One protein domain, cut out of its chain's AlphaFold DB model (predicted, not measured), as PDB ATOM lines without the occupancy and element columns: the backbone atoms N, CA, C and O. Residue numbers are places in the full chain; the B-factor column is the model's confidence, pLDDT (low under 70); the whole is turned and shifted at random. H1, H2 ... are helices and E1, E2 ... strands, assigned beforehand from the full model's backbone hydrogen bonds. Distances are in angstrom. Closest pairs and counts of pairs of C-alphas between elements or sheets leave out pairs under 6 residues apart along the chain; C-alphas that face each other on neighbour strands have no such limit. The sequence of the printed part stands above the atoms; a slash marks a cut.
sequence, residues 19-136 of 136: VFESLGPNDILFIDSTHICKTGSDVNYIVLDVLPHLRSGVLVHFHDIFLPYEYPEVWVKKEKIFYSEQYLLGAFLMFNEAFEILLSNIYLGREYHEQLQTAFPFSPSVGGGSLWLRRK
ATOM      1  N   VAL A  19      59.881 -12.628 136.224       97.75
ATOM      2  CA  VAL A  19      60.024 -12.355 134.787       97.75
ATOM      3  C   VAL A  19      60.380 -13.639 134.038       97.75
ATOM      4  O   VAL A  19      59.745 -13.948 133.033       97.75
ATOM      5  N   PHE A  20      61.328 -14.429 134.539       98.38
ATOM      6  CA  PHE A  20      61.713 -15.701 133.922       98.38
ATOM      7  C   PHE A  20      60.655 -16.786 134.142       98.38
ATOM      8  O   PHE A  20      60.338 -17.532 133.219       98.38
ATOM      9  N   GLU A  21      60.031 -16.820 135.321       98.44
ATOM     10  CA  GLU A  21      58.912 -17.722 135.629       98.44
ATOM     11  C   GLU A  21      57.669 -17.440 134.780       98.44
ATOM     12  O   GLU A  21      56.754 -18.266 134.751       98.44
ATOM     13  N   SER A  22      57.586 -16.273 134.130       97.88
ATOM     14  CA  SER A  22      56.488 -15.944 133.221       97.88
ATOM     15  C   SER A  22      56.605 -16.640 131.863       97.88
ATOM     16  O   SER A  22      55.577 -16.828 131.214       97.88
ATOM     17  N   LEU A  23      57.813 -17.077 131.477       98.50
ATOM     18  CA  LEU A  23      58.054 -17.799 130.229       98.50
ATOM     19  C   LEU A  23      57.354 -19.162 130.251       98.50
ATOM     20  O   LEU A  23      57.403 -19.900 131.241       98.50
ATOM     21  N   GLY A  24      56.693 -19.494 129.147       98.38
ATOM     22  CA  GLY A  24      55.956 -20.730 128.944       98.38
ATOM     23  C   GLY A  24      56.527 -21.617 127.831       98.38
ATOM     24  O   GLY A  24      57.583 -21.341 127.259       98.38
ATOM     25  N   PRO A  25      55.828 -22.718 127.510       98.50
ATOM     26  CA  PRO A  25      56.237 -23.620 126.443       98.50
ATOM     27  C   PRO A  25      56.417 -22.898 125.101       98.50
ATOM     28  O   PRO A  25      55.504 -22.217 124.639       98.50
ATOM     29  N   ASN A  26      57.555 -23.137 124.443       98.06
ATOM     30  CA  ASN A  26      57.987 -22.526 123.178       98.06
ATOM     31  C   ASN A  26      58.403 -21.045 123.239       98.06
ATOM     32  O   ASN A  26      58.824 -20.517 122.208       98.06
ATOM     33  N   ASP A  27      58.365 -20.400 124.408       98.50
ATOM     34  CA  ASP A  27      59.028 -19.106 124.584       98.50
ATOM     35  C   ASP A  27      60.551 -19.290 124.596       98.50
ATOM     36  O   ASP A  27      61.063 -20.344 124.989       98.50
ATOM     37  N   ILE A  28      61.281 -18.259 124.164       98.62
ATOM     38  CA  ILE A  28      62.743 -18.289 124.049       98.62
ATOM     39  C   ILE A  28      63.365 -17.377 125.103       98.62
ATOM     40  O   ILE A  28      63.171 -16.162 125.080       98.62
ATOM     41  N   LEU A  29      64.187 -17.962 125.973       98.69
ATOM     42  CA  LEU A  29      65.179 -17.237 126.757       98.69
ATOM     43  C   LEU A  29      66.495 -17.189 125.970       98.69
ATOM     44  O   LEU A  29      67.173 -18.206 125.825       98.69
ATOM     45  N   PHE A  30      66.852 -16.012 125.458       98.62
ATOM     46  CA  PHE A  30      68.117 -15.776 124.758       98.62
ATOM     47  C   PHE A  30      69.148 -15.167 125.712       98.62
ATOM     48  O   PHE A  30      68.889 -14.122 126.309       98.62
ATOM     49  N   ILE A  31      70.305 -15.814 125.848       98.69
ATOM     50  CA  ILE A  31      71.363 -15.453 126.793       98.69
ATOM     51  C   ILE A  31      72.643 -15.140 126.018       98.69
ATOM     52  O   ILE A  31      73.219 -16.019 125.379       98.69
ATOM     53  N   ASP A  32      73.093 -13.894 126.133       98.31
ATOM     54  CA  ASP A  32      74.421 -13.436 125.724       98.31
ATOM     55  C   ASP A  32      75.045 -12.718 126.923       98.31
ATOM     56  O   ASP A  32      74.795 -11.539 127.180       98.31
ATOM     57  N   SER A  33      75.694 -13.518 127.765       97.69
ATOM     58  CA  SER A  33      76.146 -13.123 129.096       97.69
ATOM     59  C   SER A  33      77.558 -12.523 129.049       97.69
ATOM     60  O   SER A  33      78.124 -12.269 127.987       97.69
ATOM     61  N   THR A  34      78.187 -12.312 130.206       97.69
ATOM     62  CA  THR A  34      79.625 -12.000 130.245       97.69
ATOM     63  C   THR A  34      80.538 -13.160 129.836       97.69
ATOM     64  O   THR A  34      81.738 -12.935 129.668       97.69
ATOM     65  N   HIS A  35      80.018 -14.388 129.719       98.44
ATOM     66  CA  HIS A  35      80.737 -15.632 129.402       98.44
ATOM     67  C   HIS A  35      81.812 -16.056 130.423       98.44
ATOM     68  O   HIS A  35      82.551 -17.027 130.214       98.44
ATOM     69  N   ILE A  36      81.903 -15.369 131.569       98.12
ATOM     70  CA  ILE A  36      82.880 -15.641 132.633       98.12
ATOM     71  C   ILE A  36      82.181 -16.114 133.909       98.12
ATOM     72  O   ILE A  36      81.601 -15.321 134.647       98.12
ATOM     73  N   CYS A  37      82.366 -17.388 134.248       98.00
ATOM     74  CA  CYS A  37      82.078 -17.919 135.577       98.00
ATOM     75  C   CYS A  37      83.101 -17.375 136.591       98.00
ATOM     76  O   CYS A  37      84.292 -17.697 136.549       98.00
ATOM     77  N   LYS A  38      82.627 -16.512 137.494       97.25
ATOM     78  CA  LYS A  38      83.375 -15.940 138.629       97.25
ATOM     79  C   LYS A  38      82.421 -15.496 139.740       97.25
ATOM     80  O   LYS A  38      81.208 -15.425 139.533       97.25
ATOM     81  N   THR A  39      82.962 -15.143 140.907       97.62
ATOM     82  CA  THR A  39      82.185 -14.576 142.022       97.62
ATOM     83  C   THR A  39      81.305 -13.416 141.548       97.62
ATOM     84  O   THR A  39      81.811 -12.448 140.982       97.62
ATOM     85  N   GLY A  40      79.991 -13.527 141.768       95.19
ATOM     86  CA  GLY A  40      79.002 -12.507 141.395       95.19
ATOM     87  C   GLY A  40      78.694 -12.388 139.895       95.19
ATOM     88  O   GLY A  40      78.025 -11.437 139.500       95.19
ATOM     89  N   SER A  41      79.178 -13.306 139.052       97.88
ATOM     90  CA  SER A  41      78.881 -13.283 137.612       97.88
ATOM     91  C   SER A  41      77.403 -13.523 137.303       97.88
ATOM     92  O   SER A  41      76.706 -14.250 138.012       97.88
ATOM     93  N   ASP A  42      76.946 -12.917 136.212       98.50
ATOM     94  CA  ASP A  42      75.640 -13.173 135.605       98.50
ATOM     95  C   ASP A  42      75.511 -14.624 135.133       98.50
ATOM     96  O   ASP A  42      74.469 -15.225 135.356       98.50
ATOM     97  N   VAL A  43      76.582 -15.218 134.599       98.62
ATOM     98  CA  VAL A  43      76.666 -16.649 134.252       98.62
ATOM     99  C   VAL A  43      76.208 -17.535 135.411       98.62
ATOM    100  O   VAL A  43      75.342 -18.392 135.241       98.62
ATOM    101  N   ASN A  44      76.758 -17.314 136.609       98.56
ATOM    102  CA  ASN A  44      76.403 -18.118 137.775       98.56
ATOM    103  C   ASN A  44      74.936 -17.934 138.154       98.56
ATOM    104  O   ASN A  44      74.254 -18.923 138.384       98.56
ATOM    105  N   TYR A  45      74.454 -16.690 138.182       98.69
ATOM    106  CA  TYR A  45      73.055 -16.398 138.490       98.69
ATOM    107  C   TYR A  45      72.102 -17.047 137.477       98.69
ATOM    108  O   TYR A  45      71.115 -17.680 137.840       98.69
ATOM    109  N   ILE A  46      72.419 -16.955 136.188       98.81
ATOM    110  CA  ILE A  46      71.603 -17.542 135.128       98.81
ATOM    111  C   ILE A  46      71.533 -19.064 135.295       98.81
ATOM    112  O   ILE A  46      70.441 -19.627 135.326       98.81
ATOM    113  N   VAL A  47      72.675 -19.739 135.442       98.50
ATOM    114  CA  VAL A  47      72.717 -21.208 135.501       98.50
ATOM    115  C   VAL A  47      72.172 -21.756 136.825       98.50
ATOM    116  O   VAL A  47      71.468 -22.764 136.815       98.50
ATOM    117  N   LEU A  48      72.493 -21.121 137.956       97.88
ATOM    118  CA  LEU A  48      72.183 -21.640 139.293       97.88
ATOM    119  C   LEU A  48      70.839 -21.155 139.843       97.88
ATOM    120  O   LEU A  48      70.233 -21.881 140.628       97.88
ATOM    121  N   ASP A  49      70.360 -19.979 139.427       98.19
ATOM    122  CA  ASP A  49      69.120 -19.385 139.934       98.19
ATOM    123  C   ASP A  49      68.036 -19.298 138.851       98.19
ATOM    124  O   ASP A  49      66.907 -19.715 139.097       98.19
ATOM    125  N   VAL A  50      68.340 -18.825 137.635       98.69
ATOM    126  CA  VAL A  50      67.308 -18.637 136.591       98.69
ATOM    127  C   VAL A  50      66.846 -19.964 135.988       98.69
ATOM    128  O   VAL A  50      65.646 -20.241 135.987       98.69
ATOM    129  N   LEU A  51      67.765 -20.798 135.484       98.56
ATOM    130  CA  LEU A  51      67.402 -22.049 134.799       98.56
ATOM    131  C   LEU A  51      66.481 -22.963 135.632       98.56
ATOM    132  O   LEU A  51      65.506 -23.468 135.067       98.56
ATOM    133  N   PRO A  52      66.705 -23.173 136.947       97.50
ATOM    134  CA  PRO A  52      65.827 -24.018 137.758       97.50
ATOM    135  C   PRO A  52      64.364 -23.555 137.836       97.50
ATOM    136  O   PRO A  52      63.486 -24.391 138.048       97.50
ATOM    137  N   HIS A  53      64.093 -22.258 137.647       98.19
ATOM    138  CA  HIS A  53      62.752 -21.666 137.750       98.19
ATOM    139  C   HIS A  53      61.997 -21.621 136.411       98.19
ATOM    140  O   HIS A  53      60.827 -21.235 136.368       98.19
ATOM    141  N   LEU A  54      62.631 -22.029 135.307       98.62
ATOM    142  CA  LEU A  54      61.966 -22.073 134.007       98.62
ATOM    143  C   LEU A  54      60.888 -23.161 133.969       98.62
ATOM    144  O   LEU A  54      61.077 -24.283 134.451       98.62
ATOM    145  N   ARG A  55      59.758 -22.838 133.334       98.56
ATOM    146  CA  ARG A  55      58.678 -23.800 133.086       98.56
ATOM    147  C   ARG A  55      59.091 -24.822 132.026       98.56
ATOM    148  O   ARG A  55      59.888 -24.530 131.135       98.56
ATOM    149  N   SER A  56      58.507 -26.018 132.104       98.50
ATOM    150  CA  SER A  56      58.642 -27.039 131.057       98.50
ATOM    151  C   SER A  56      58.251 -26.471 129.686       98.50
ATOM    152  O   SER A  56      57.299 -25.700 129.562       98.50
ATOM    153  N   GLY A  57      59.019 -26.830 128.661       98.56
ATOM    154  CA  GLY A  57      58.846 -26.406 127.277       98.56
ATOM    155  C   GLY A  57      59.553 -25.103 126.891       98.56
ATOM    156  O   GLY A  57      59.614 -24.821 125.695       98.56
ATOM    157  N   VAL A  58      60.091 -24.325 127.840       98.88
ATOM    158  CA  VAL A  58      60.877 -23.116 127.527       98.88
ATOM    159  C   VAL A  58      62.139 -23.506 126.754       98.88
ATOM    160  O   VAL A  58      62.843 -24.453 127.128       98.88
ATOM    161  N   LEU A  59      62.422 -22.774 125.677       98.88
ATOM    162  CA  LEU A  59      63.634 -22.901 124.874       98.88
ATOM    163  C   LEU A  59      64.695 -21.941 125.410       98.88
ATOM    164  O   LEU A  59      64.412 -20.771 125.655       98.88
ATOM    165  N   VAL A  60      65.922 -22.420 125.570       98.81
ATOM    166  CA  VAL A  60      67.033 -21.614 126.085       98.81
ATOM    167  C   VAL A  60      68.156 -21.606 125.063       98.81
ATOM    168  O   VAL A  60      68.632 -22.666 124.662       98.81
ATOM    169  N   HIS A  61      68.574 -20.415 124.650       98.75
ATOM    170  CA  HIS A  61      69.717 -20.201 123.773       98.75
ATOM    171  C   HIS A  61      70.865 -19.608 124.578       98.75
ATOM    172  O   HIS A  61      70.725 -18.516 125.124       98.75
ATOM    173  N   PHE A  62      71.999 -20.297 124.585       98.75
ATOM    174  CA  PHE A  62      73.267 -19.756 125.054       98.75
ATOM    175  C   PHE A  62      74.127 -19.378 123.853       98.75
ATOM    176  O   PHE A  62      74.468 -20.244 123.037       98.75
ATOM    177  N   HIS A  63      74.454 -18.094 123.750       98.38
ATOM    178  CA  HIS A  63      75.329 -17.555 122.717       98.38
ATOM    179  C   HIS A  63      76.793 -17.971 122.963       98.38
ATOM    180  O   HIS A  63      77.164 -18.290 124.087       98.38
ATOM    181  N   ASP A  64      77.612 -18.034 121.911       97.25
ATOM    182  CA  ASP A  64      79.058 -18.316 121.962       97.25
ATOM    183  C   ASP A  64      79.493 -19.605 122.691       97.25
ATOM    184  O   ASP A  64      80.635 -19.731 123.126       97.25
ATOM    185  N   ILE A  65      78.630 -20.624 122.759       98.19
ATOM    186  CA  ILE A  65      78.981 -21.949 123.300       98.19
ATOM    187  C   ILE A  65      79.474 -22.893 122.199       98.19
ATOM    188  O   ILE A  65      78.808 -23.070 121.173       98.19
ATOM    189  N   PHE A  66      80.609 -23.564 122.444       97.75
ATOM    190  CA  PHE A  66      81.271 -24.442 121.470       97.75
ATOM    191  C   PHE A  66      81.228 -25.939 121.822       97.75
ATOM    192  O   PHE A  66      81.883 -26.754 121.167       97.75
ATOM    193  N   LEU A  67      80.424 -26.334 122.813       97.44
ATOM    194  CA  LEU A  67      80.267 -27.742 123.184       97.44
ATOM    195  C   LEU A  67      79.825 -28.603 121.980       97.44
ATOM    196  O   LEU A  67      78.968 -28.176 121.204       97.44
ATOM    197  N   PRO A  68      80.362 -29.827 121.821       96.19
ATOM    198  CA  PRO A  68      81.238 -30.540 122.758       96.19
ATOM    199  C   PRO A  68      82.741 -30.241 122.589       96.19
ATOM    200  O   PRO A  68      83.568 -30.961 123.142       96.19
ATOM    201  N   TYR A  69      83.115 -29.226 121.809       96.88
ATOM    202  CA  TYR A  69      84.510 -28.861 121.570       96.88
ATOM    203  C   TYR A  69      84.972 -27.718 122.479       96.88
ATOM    204  O   TYR A  69      84.197 -27.075 123.188       96.88
ATOM    205  N   GLU A  70      86.274 -27.456 122.416       96.81
ATOM    206  CA  GLU A  70      86.883 -26.305 123.069       96.81
ATOM    207  C   GLU A  70      86.588 -24.984 122.358       96.81
ATOM    208  O   GLU A  70      86.317 -24.954 121.150       96.81
ATOM    209  N   TYR A  71      86.702 -23.886 123.117       97.06
ATOM    210  CA  TYR A  71      86.662 -22.539 122.549       97.06
ATOM    211  C   TYR A  71      87.712 -22.377 121.435       97.06
ATOM    212  O   TYR A  71      88.785 -22.992 121.494       97.06
ATOM    213  N   PRO A  72      87.451 -21.530 120.420       95.62
ATOM    214  CA  PRO A  72      88.376 -21.329 119.312       95.62
ATOM    215  C   PRO A  72      89.788 -20.959 119.778       95.62
ATOM    216  O   PRO A  72      89.986 -20.041 120.572       95.62
ATOM    217  N   GLU A  73      90.800 -21.622 119.216       96.31
ATOM    218  CA  GLU A  73      92.201 -21.374 119.577       96.31
ATOM    219  C   GLU A  73      92.599 -19.900 119.399       96.31
ATOM    220  O   GLU A  73      93.360 -19.355 120.199       96.31
ATOM    221  N   VAL A  74      92.065 -19.239 118.365       96.38
ATOM    222  CA  VAL A  74      92.314 -17.819 118.091       96.38
ATOM    223  C   VAL A  74      91.808 -16.918 119.222       96.38
ATOM    224  O   VAL A  74      92.535 -16.005 119.622       96.38
ATOM    225  N   TRP A  75      90.647 -17.224 119.809       96.31
ATOM    226  CA  TRP A  75      90.094 -16.473 120.939       96.31
ATOM    227  C   TRP A  75      91.038 -16.532 122.138       96.31
ATOM    228  O   TRP A  75      91.423 -15.506 122.696       96.31
ATOM    229  N   VAL A  76      91.528 -17.726 122.469       95.38
ATOM    230  CA  VAL A  76      92.400 -17.927 123.632       95.38
ATOM    231  C   VAL A  76      93.814 -17.390 123.385       95.38
ATOM    232  O   VAL A  76      94.370 -16.635 124.189       95.38
ATOM    233  N   LYS A  77      94.445 -17.775 122.269       96.38
ATOM    234  CA  LYS A  77      95.870 -17.502 122.033       96.38
ATOM    235  C   LYS A  77      96.129 -16.096 121.515       96.38
ATOM    236  O   LYS A  77      97.121 -15.495 121.937       96.38
ATOM    237  N   LYS A  78      95.281 -15.579 120.624       97.12
ATOM    238  CA  LYS A  78      95.475 -14.274 119.980       97.12
ATOM    239  C   LYS A  78      94.699 -13.178 120.698       97.12
ATOM    240  O   LYS A  78      95.294 -12.167 121.050       97.12
ATOM    241  N   GLU A  79      93.410 -13.394 120.936       97.31
ATOM    242  CA  GLU A  79      92.503 -12.364 121.467       97.31
ATOM    243  C   GLU A  79      92.492 -12.306 122.999       97.31
ATOM    244  O   GLU A  79      92.041 -11.319 123.569       97.31
ATOM    245  N   LYS A  80      93.065 -13.320 123.665       97.19
ATOM    246  CA  LYS A  80      93.137 -13.430 125.132       97.19
ATOM    247  C   LYS A  80      91.752 -13.427 125.789       97.19
ATOM    248  O   LYS A  80      91.580 -12.910 126.891       97.19
ATOM    249  N   ILE A  81      90.781 -14.029 125.108       97.19
ATOM    250  CA  ILE A  81      89.438 -14.282 125.618       97.19
ATOM    251  C   ILE A  81      89.465 -15.615 126.368       97.19
ATOM    252  O   ILE A  81      89.840 -16.649 125.814       97.19
ATOM    253  N   PHE A  82      89.078 -15.581 127.643       96.19
ATOM    254  CA  PHE A  82      89.107 -16.733 128.548       96.19
ATOM    255  C   PHE A  82      87.719 -17.015 129.111       96.19
ATOM    256  O   PHE A  82      87.506 -16.983 130.323       96.19
ATOM    257  N   TYR A  83      86.767 -17.254 128.215       98.00
ATOM    258  CA  TYR A  83      85.423 -17.654 128.598       98.00
ATOM    259  C   TYR A  83      85.443 -18.977 129.360       98.00
ATOM    260  O   TYR A  83      86.242 -19.876 129.089       98.00
ATOM    261  N   SER A  84      84.573 -19.073 130.359       98.06
ATOM    262  CA  SER A  84      84.460 -20.241 131.234       98.06
ATOM    263  C   SER A  84      83.023 -20.738 131.390       98.06
ATOM    264  O   SER A  84      82.816 -21.805 131.969       98.06
ATOM    265  N   GLU A  85      82.045 -20.025 130.820       98.62
ATOM    266  CA  GLU A  85      80.624 -20.385 130.854       98.62
ATOM    267  C   GLU A  85      80.352 -21.805 130.343       98.62
ATOM    268  O   GLU A  85      79.719 -22.589 131.050       98.62
ATOM    269  N   GLN A  86      80.895 -22.191 129.181       98.19
ATOM    270  CA  GLN A  86      80.633 -23.518 128.612       98.19
ATOM    271  C   GLN A  86      81.031 -24.688 129.520       98.19
ATOM    272  O   GLN A  86      80.430 -25.753 129.422       98.19
ATOM    273  N   TYR A  87      82.018 -24.525 130.408       98.44
ATOM    274  CA  TYR A  87      82.411 -25.599 131.325       98.44
ATOM    275  C   TYR A  87      81.418 -25.741 132.477       98.44
ATOM    276  O   TYR A  87      81.077 -26.863 132.850       98.44
ATOM    277  N   LEU A  88      80.914 -24.618 133.007       98.38
ATOM    278  CA  LEU A  88      79.827 -24.638 133.985       98.38
ATOM    279  C   LEU A  88      78.565 -25.237 133.355       98.38
ATOM    280  O   LEU A  88      77.935 -26.098 133.959       98.38
ATOM    281  N   LEU A  89      78.236 -24.829 132.128       98.06
ATOM    282  CA  LEU A  89      77.095 -25.362 131.391       98.06
ATOM    283  C   LEU A  89      77.267 -26.856 131.080       98.06
ATOM    284  O   LEU A  89      76.332 -27.631 131.243       98.06
ATOM    285  N   GLY A  90      78.475 -27.280 130.705       98.00
ATOM    286  CA  GLY A  90      78.819 -28.687 130.526       98.00
ATOM    287  C   GLY A  90      78.582 -29.489 131.804       98.00
ATOM    288  O   GLY A  90      77.882 -30.496 131.764       98.00
ATOM    289  N   ALA A  91      79.074 -29.005 132.948       97.94
ATOM    290  CA  ALA A  91      78.837 -29.633 134.247       97.94
ATOM    291  C   ALA A  91      77.347 -29.655 134.628       97.94
ATOM    292  O   ALA A  91      76.864 -30.667 135.124       97.94
ATOM    293  N   PHE A  92      76.610 -28.574 134.354       97.56
ATOM    294  CA  PHE A  92      75.164 -28.502 134.565       97.56
ATOM    295  C   PHE A  92      74.404 -29.539 133.738       97.56
ATOM    296  O   PHE A  92      73.407 -30.068 134.217       97.56
ATOM    297  N   LEU A  93      74.851 -29.821 132.512       97.00
ATOM    298  CA  LEU A  93      74.225 -30.784 131.602       97.00
ATOM    299  C   LEU A  93      74.627 -32.236 131.890       97.00
ATOM    300  O   LEU A  93      73.883 -33.156 131.545       97.00
ATOM    301  N   MET A  94      75.778 -32.470 132.523       96.00
ATOM    302  CA  MET A  94      76.181 -33.812 132.937       96.00
ATOM    303  C   MET A  94      75.150 -34.398 133.902       96.00
ATOM    304  O   MET A  94      74.852 -33.817 134.941       96.00
ATOM    305  N   PHE A  95      74.621 -35.575 133.561       95.19
ATOM    306  CA  PHE A  95      73.581 -36.268 134.334       95.19
ATOM    307  C   PHE A  95      72.279 -35.461 134.510       95.19
ATOM    308  O   PHE A  95      71.473 -35.763 135.388       95.19
ATOM    309  N   ASN A  96      72.054 -34.442 133.677       93.94
ATOM    310  CA  ASN A  96      70.866 -33.608 133.756       93.94
ATOM    311  C   ASN A  96      69.691 -34.267 133.031       93.94
ATOM    312  O   ASN A  96      69.698 -34.431 131.812       93.94
ATOM    313  N   GLU A  97      68.653 -34.619 133.784       97.06
ATOM    314  CA  GLU A  97      67.413 -35.142 133.207       97.06
ATOM    315  C   GLU A  97      66.386 -34.040 132.917       97.06
ATOM    316  O   GLU A  97      65.509 -34.234 132.076       97.06
ATOM    317  N   ALA A  98      66.529 -32.880 133.565       98.25
ATOM    318  CA  ALA A  98      65.616 -31.740 133.538       98.25
ATOM    319  C   ALA A  98      65.707 -30.890 132.258       98.25
ATOM    320  O   ALA A  98      64.773 -30.145 131.952       98.25
ATOM    321  N   PHE A  99      66.804 -30.983 131.511       98.44
ATOM    322  CA  PHE A  99      67.015 -30.271 130.254       98.44
ATOM    323  C   PHE A  99      67.384 -31.250 129.143       98.44
ATOM    324  O   PHE A  99      68.088 -32.234 129.358       98.44
ATOM    325  N   GLU A 100      66.890 -30.994 127.936       97.44
ATOM    326  CA  GLU A 100      67.345 -31.662 126.718       97.44
ATOM    327  C   GLU A 100      68.184 -30.712 125.872       97.44
ATOM    328  O   GLU A 100      67.833 -29.544 125.706       97.44
ATOM    329  N   ILE A 101      69.280 -31.223 125.315       97.81
ATOM    330  CA  ILE A 101      70.032 -30.522 124.277       97.81
ATOM    331  C   ILE A 101      69.260 -30.697 122.972       97.81
ATOM    332  O   ILE A 101      69.094 -31.818 122.495       97.81
ATOM    333  N   LEU A 102      68.800 -29.590 122.397       97.69
ATOM    334  CA  LEU A 102      68.142 -29.588 121.093       97.69
ATOM    335  C   LEU A 102      69.152 -29.468 119.956       97.69
ATOM    336  O   LEU A 102      68.990 -30.094 118.911       97.69
ATOM    337  N   LEU A 103      70.165 -28.618 120.142       95.81
ATOM    338  CA  LEU A 103      71.079 -28.235 119.076       95.81
ATOM    339  C   LEU A 103      72.404 -27.729 119.640       95.81
ATOM    340  O   LEU A 103      72.410 -26.895 120.542       95.81
ATOM    341  N   SER A 104      73.513 -28.145 119.036       97.19
ATOM    342  CA  SER A 104      74.779 -27.412 119.095       97.19
ATOM    343  C   SER A 104      75.137 -26.976 117.681       97.19
ATOM    344  O   SER A 104      75.299 -27.817 116.790       97.19
ATOM    345  N   ASN A 105      75.242 -25.665 117.465       95.06
ATOM    346  CA  ASN A 105      75.501 -25.137 116.131       95.06
ATOM    347  C   ASN A 105      76.897 -25.531 115.647       95.06
ATOM    348  O   ASN A 105      77.022 -26.004 114.521       95.06
ATOM    349  N   ILE A 106      77.925 -25.438 116.494       95.81
ATOM    350  CA  ILE A 106      79.283 -25.845 116.113       95.81
ATOM    351  C   ILE A 106      79.377 -27.336 115.796       95.81
ATOM    352  O   ILE A 106      80.071 -27.715 114.854       95.81
ATOM    353  N   TYR A 107      78.652 -28.181 116.533       96.19
ATOM    354  CA  TYR A 107      78.600 -29.614 116.266       96.19
ATOM    355  C   TYR A 107      77.989 -29.895 114.901       96.19
ATOM    356  O   TYR A 107      78.599 -30.589 114.091       96.19
ATOM    357  N   LEU A 108      76.847 -29.278 114.588       94.56
ATOM    358  CA  LEU A 108      76.275 -29.403 113.251       94.56
ATOM    359  C   LEU A 108      77.207 -28.855 112.166       94.56
ATOM    360  O   LEU A 108      77.349 -29.466 111.115       94.56
ATOM    361  N   GLY A 109      77.870 -27.728 112.424       93.75
ATOM    362  CA  GLY A 109      78.810 -27.116 111.489       93.75
ATOM    363  C   GLY A 109      80.005 -27.984 111.129       93.75
ATOM    364  O   GLY A 109      80.499 -27.890 110.006       93.75
ATOM    365  N   ARG A 110      80.475 -28.802 112.077       93.56
ATOM    366  CA  ARG A 110      81.625 -29.696 111.894       93.56
ATOM    367  C   ARG A 110      81.223 -31.058 111.349       93.56
ATOM    368  O   ARG A 110      81.840 -31.523 110.400       93.56
ATOM    369  N   GLU A 111      80.192 -31.671 111.919       95.69
ATOM    370  CA  GLU A 111      79.828 -33.059 111.612       95.69
ATOM    371  C   GLU A 111      78.800 -33.177 110.474       95.69
ATOM    372  O   GLU A 111      78.727 -34.203 109.806       95.69
ATOM    373  N   TYR A 112      78.017 -32.122 110.225       94.38
ATOM    374  CA  TYR A 112      76.934 -32.090 109.231       94.38
ATOM    375  C   TYR A 112      77.057 -30.881 108.292       94.38
ATOM    376  O   TYR A 112      76.062 -30.276 107.881       94.38
ATOM    377  N   HIS A 113      78.298 -30.506 107.977       92.12
ATOM    378  CA  HIS A 113      78.625 -29.314 107.198       92.12
ATOM    379  C   HIS A 113      77.877 -29.256 105.857       92.12
ATOM    380  O   HIS A 113      77.242 -28.251 105.546       92.12
ATOM    381  N   GLU A 114      77.916 -30.338 105.072       93.31
ATOM    382  CA  GLU A 114      77.291 -30.387 103.745       93.31
ATOM    383  C   GLU A 114      75.767 -30.264 103.821       93.31
ATOM    384  O   GLU A 114      75.152 -29.556 103.018       93.31
ATOM    385  N   GLN A 115      75.142 -30.911 104.809       93.81
ATOM    386  CA  GLN A 115      73.701 -30.840 105.030       93.81
ATOM    387  C   GLN A 115      73.283 -29.427 105.439       93.81
ATOM    388  O   GLN A 115      72.303 -28.908 104.907       93.81
ATOM    389  N   LEU A 116      74.041 -28.781 106.332       91.56
ATOM    390  CA  LEU A 116      73.800 -27.388 106.703       91.56
ATOM    391  C   LEU A 116      73.982 -26.444 105.517       91.56
ATOM    392  O   LEU A 116      73.127 -25.591 105.297       91.56
ATOM    393  N   GLN A 117      75.047 -26.604 104.730       91.12
ATOM    394  CA  GLN A 117      75.284 -25.777 103.546       91.12
ATOM    395  C   GLN A 117      74.172 -25.963 102.507       91.12
ATOM    396  O   GLN A 117      73.753 -25.003 101.869       91.12
ATOM    397  N   THR A 118      73.651 -27.183 102.365       93.88
ATOM    398  CA  THR A 118      72.524 -27.473 101.469       93.88
ATOM    399  C   THR A 118      71.223 -26.850 101.975       93.88
ATOM    400  O   THR A 118      70.466 -26.290 101.186       93.88
ATOM    401  N   ALA A 119      70.954 -26.928 103.281       92.62
ATOM    402  CA  ALA A 119      69.760 -26.349 103.895       92.62
ATOM    403  C   ALA A 119      69.794 -24.811 103.912       92.62
ATOM    404  O   ALA A 119      68.755 -24.164 103.776       92.62
ATOM    405  N   PHE A 120      70.987 -24.225 104.040       91.12
ATOM    406  CA  PHE A 120      71.217 -22.785 104.115       91.12
ATOM    407  C   PHE A 120      72.229 -22.328 103.047       91.12
ATOM    408  O   PHE A 120      73.306 -21.831 103.384       91.12
ATOM    409  N   PRO A 121      71.888 -22.429 101.745       90.44
ATOM    410  CA  PRO A 121      72.839 -22.238 100.642       90.44
ATOM    411  C   PRO A 121      73.385 -20.813 100.531       90.44
ATOM    412  O   PRO A 121      74.431 -20.598  99.924       90.44
ATOM    413  N   PHE A 122      72.689 -19.843 101.124       91.88
ATOM    414  CA  PHE A 122      73.080 -18.433 101.131       91.88
ATOM    415  C   PHE A 122      73.733 -17.992 102.446       91.88
ATOM    416  O   PHE A 122      74.023 -16.806 102.604       91.88
ATOM    417  N   SER A 123      73.940 -18.904 103.403       85.62
ATOM    418  CA  SER A 123      74.594 -18.541 104.658       85.62
ATOM    419  C   SER A 123      76.082 -18.274 104.414       85.62
ATOM    420  O   SER A 123      76.756 -19.120 103.823       85.62
ATOM    421  N   PRO A 124      76.628 -17.130 104.869       81.62
ATOM    422  CA  PRO A 124      78.048 -16.815 104.697       81.62
ATOM    423  C   PRO A 124      78.956 -17.723 105.540       81.62
ATOM    424  O   PRO A 124      80.147 -17.842 105.262       81.62
ATOM    425  N   SER A 125      78.402 -18.350 106.578       80.75
ATOM    426  CA  SER A 125      79.072 -19.334 107.417       80.75
ATOM    427  C   SER A 125      78.068 -20.361 107.941       80.75
ATOM    428  O   SER A 125      76.875 -20.083 108.078       80.75
ATOM    429  N   VAL A 126      78.552 -21.559 108.248       80.62
ATOM    430  CA  VAL A 126      77.784 -22.606 108.930       80.62
ATOM    431  C   VAL A 126      78.527 -22.998 110.202       80.62
ATOM    432  O   VAL A 126      79.757 -23.005 110.221       80.62
ATOM    433  N   GLY A 127      77.795 -23.304 111.276       76.50
ATOM    434  CA  GLY A 127      78.409 -23.827 112.497       76.50
ATOM    435  C   GLY A 127      78.784 -22.838 113.599       76.50
ATOM    436  O   GLY A 127      79.703 -23.132 114.353       76.50
ATOM    437  N   GLY A 128      78.138 -21.670 113.691       88.25
ATOM    438  CA  GLY A 128      78.435 -20.663 114.727       88.25
ATOM    439  C   GLY A 128      78.384 -21.181 116.178       88.25
ATOM    440  O   GLY A 128      77.899 -22.278 116.449       88.25
ATOM    441  N   GLY A 129      78.880 -20.384 117.126       93.94
ATOM    442  CA  GLY A 129      78.860 -20.727 118.551       93.94
ATOM    443  C   GLY A 129      77.476 -20.502 119.154       93.94
ATOM    444  O   GLY A 129      77.061 -19.363 119.328       93.94
ATOM    445  N   SER A 130      76.750 -21.577 119.451       96.88
ATOM    446  CA  SER A 130      75.569 -21.517 120.316       96.88
ATOM    447  C   SER A 130      75.098 -22.905 120.723       96.88
ATOM    448  O   SER A 130      75.176 -23.849 119.923       96.88
ATOM    449  N   LEU A 131      74.477 -22.987 121.896       98.50
ATOM    450  CA  LEU A 131      73.807 -24.184 122.391       98.50
ATOM    451  C   LEU A 131      72.326 -23.896 122.654       98.50
ATOM    452  O   LEU A 131      71.988 -22.933 123.339       98.50
ATOM    453  N   TRP A 132      71.453 -24.754 122.131       98.50
ATOM    454  CA  TRP A 132      70.016 -24.702 122.377       98.50
ATOM    455  C   TRP A 132      69.585 -25.840 123.282       98.50
ATOM    456  O   TRP A 132      69.853 -27.013 123.000       98.50
ATOM    457  N   LEU A 133      68.855 -25.486 124.331       98.62
ATOM    458  CA  LEU A 133      68.270 -26.407 125.289       98.62
ATOM    459  C   LEU A 133      66.747 -26.254 125.314       98.62
ATOM    460  O   LEU A 133      66.211 -25.197 124.977       98.62
ATOM    461  N   ARG A 134      66.050 -27.283 125.789       98.69
ATOM    462  CA  ARG A 134      64.659 -27.172 126.241       98.69
ATOM    463  C   ARG A 134      64.540 -27.678 127.669       98.69
ATOM    464  O   ARG A 134      65.084 -28.730 128.005       98.69
ATOM    465  N   ARG A 135      63.808 -26.945 128.506       98.31
ATOM    466  CA  ARG A 135      63.392 -27.430 129.826       98.31
ATOM    467  C   ARG A 135      62.358 -28.546 129.642       98.31
ATOM    468  O   ARG A 135      61.334 -28.308 129.008       98.31
ATOM    469  N   LYS A 136      62.607 -29.737 130.186       96.12
ATOM    470  CA  LYS A 136      61.639 -30.845 130.199       96.12
ATOM    471  C   LYS A 136      60.567 -30.665 131.262       96.12
ATOM    472  O   LYS A 136      60.885 -30.147 132.358       96.12
TER     473      LYS A 136
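AT A GLANCE: This is residues 19 to 136 of the 136 residues of a protein of Candidatus Bathyarchaeota archaeon (UniProt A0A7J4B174). A twisted sheet of four strands has helix H3 over it and H1 next to H3, grazing the sheet; H2, and the pair H4 and H5, lie far out as two arms beyond the ends of E2 and E3. Residues 118 to 124 stick out. The 118 printed residues include, in order, E1 H1 E2 H2 H3 E3 H4 H5 E4, of mixed class; the mixed sheet runs E1 E2 E4 E3. The whole is compact, with a radius of gyration of the C-alphas of 15.0 A and spans of 38 by 33 by 26 A.

HOW THE PARTS SIT: E1, residues 28 to 31, is parallel to E2, residues 59 to 63, at 22 degrees, with N 29 and O 59 2.8 A apart. H1, residues 42 to 53, only grazes the sheet; E1, H1, E2 form a strand-helix-strand unit, two parallel neighbours with a helix between, its crossover right-handed. H2, residues 73 to 79, is not on the sheet. H3, residues 85 to 93, is on the sheet at a height of 10.0 A. H1, with residues 43 to 47 alone, only just touches H3, with 3 pairs of C-alphas within 8 A, the closest those of Val 43 and Glu 85, 6.4 A. E4, residues 130 to 135, is antiparallel to E2, N 60 and O 133 2.9 A apart, and to E3, residues 99 to 104, N 134 and O 100 2.9 A apart. E2, H2 H3, E3 form a split unit, with E4 between the strands, its crossover right-handed. H4, residues 105 to 111, only grazes the sheet and is close but not clearly touching H5, residues 113 to 119; their closest C-alphas, of Gly 109 and Leu 116, are 6.9 A apart. Every O i to N i+4 pair is within hydrogen-bond range in H2, H3, H4 and H5, and 5 of 8 in H1.

IN THESE COORDINATES: E1 begins at C-alpha 28, (62.743, -18.289, 124.049). H1 spans 15.6 A, H3 12.2 A and E4 16.5 A; E4 ends at C-alpha 135, (63.392, -27.430, 129.826).

THE WHOLE: The C-alphas of Thr 39 and Thr 118, the two farthest apart, are 43.6 A apart. The printed part has no cut and no long link; no printed residue is under 70 in pLDDT.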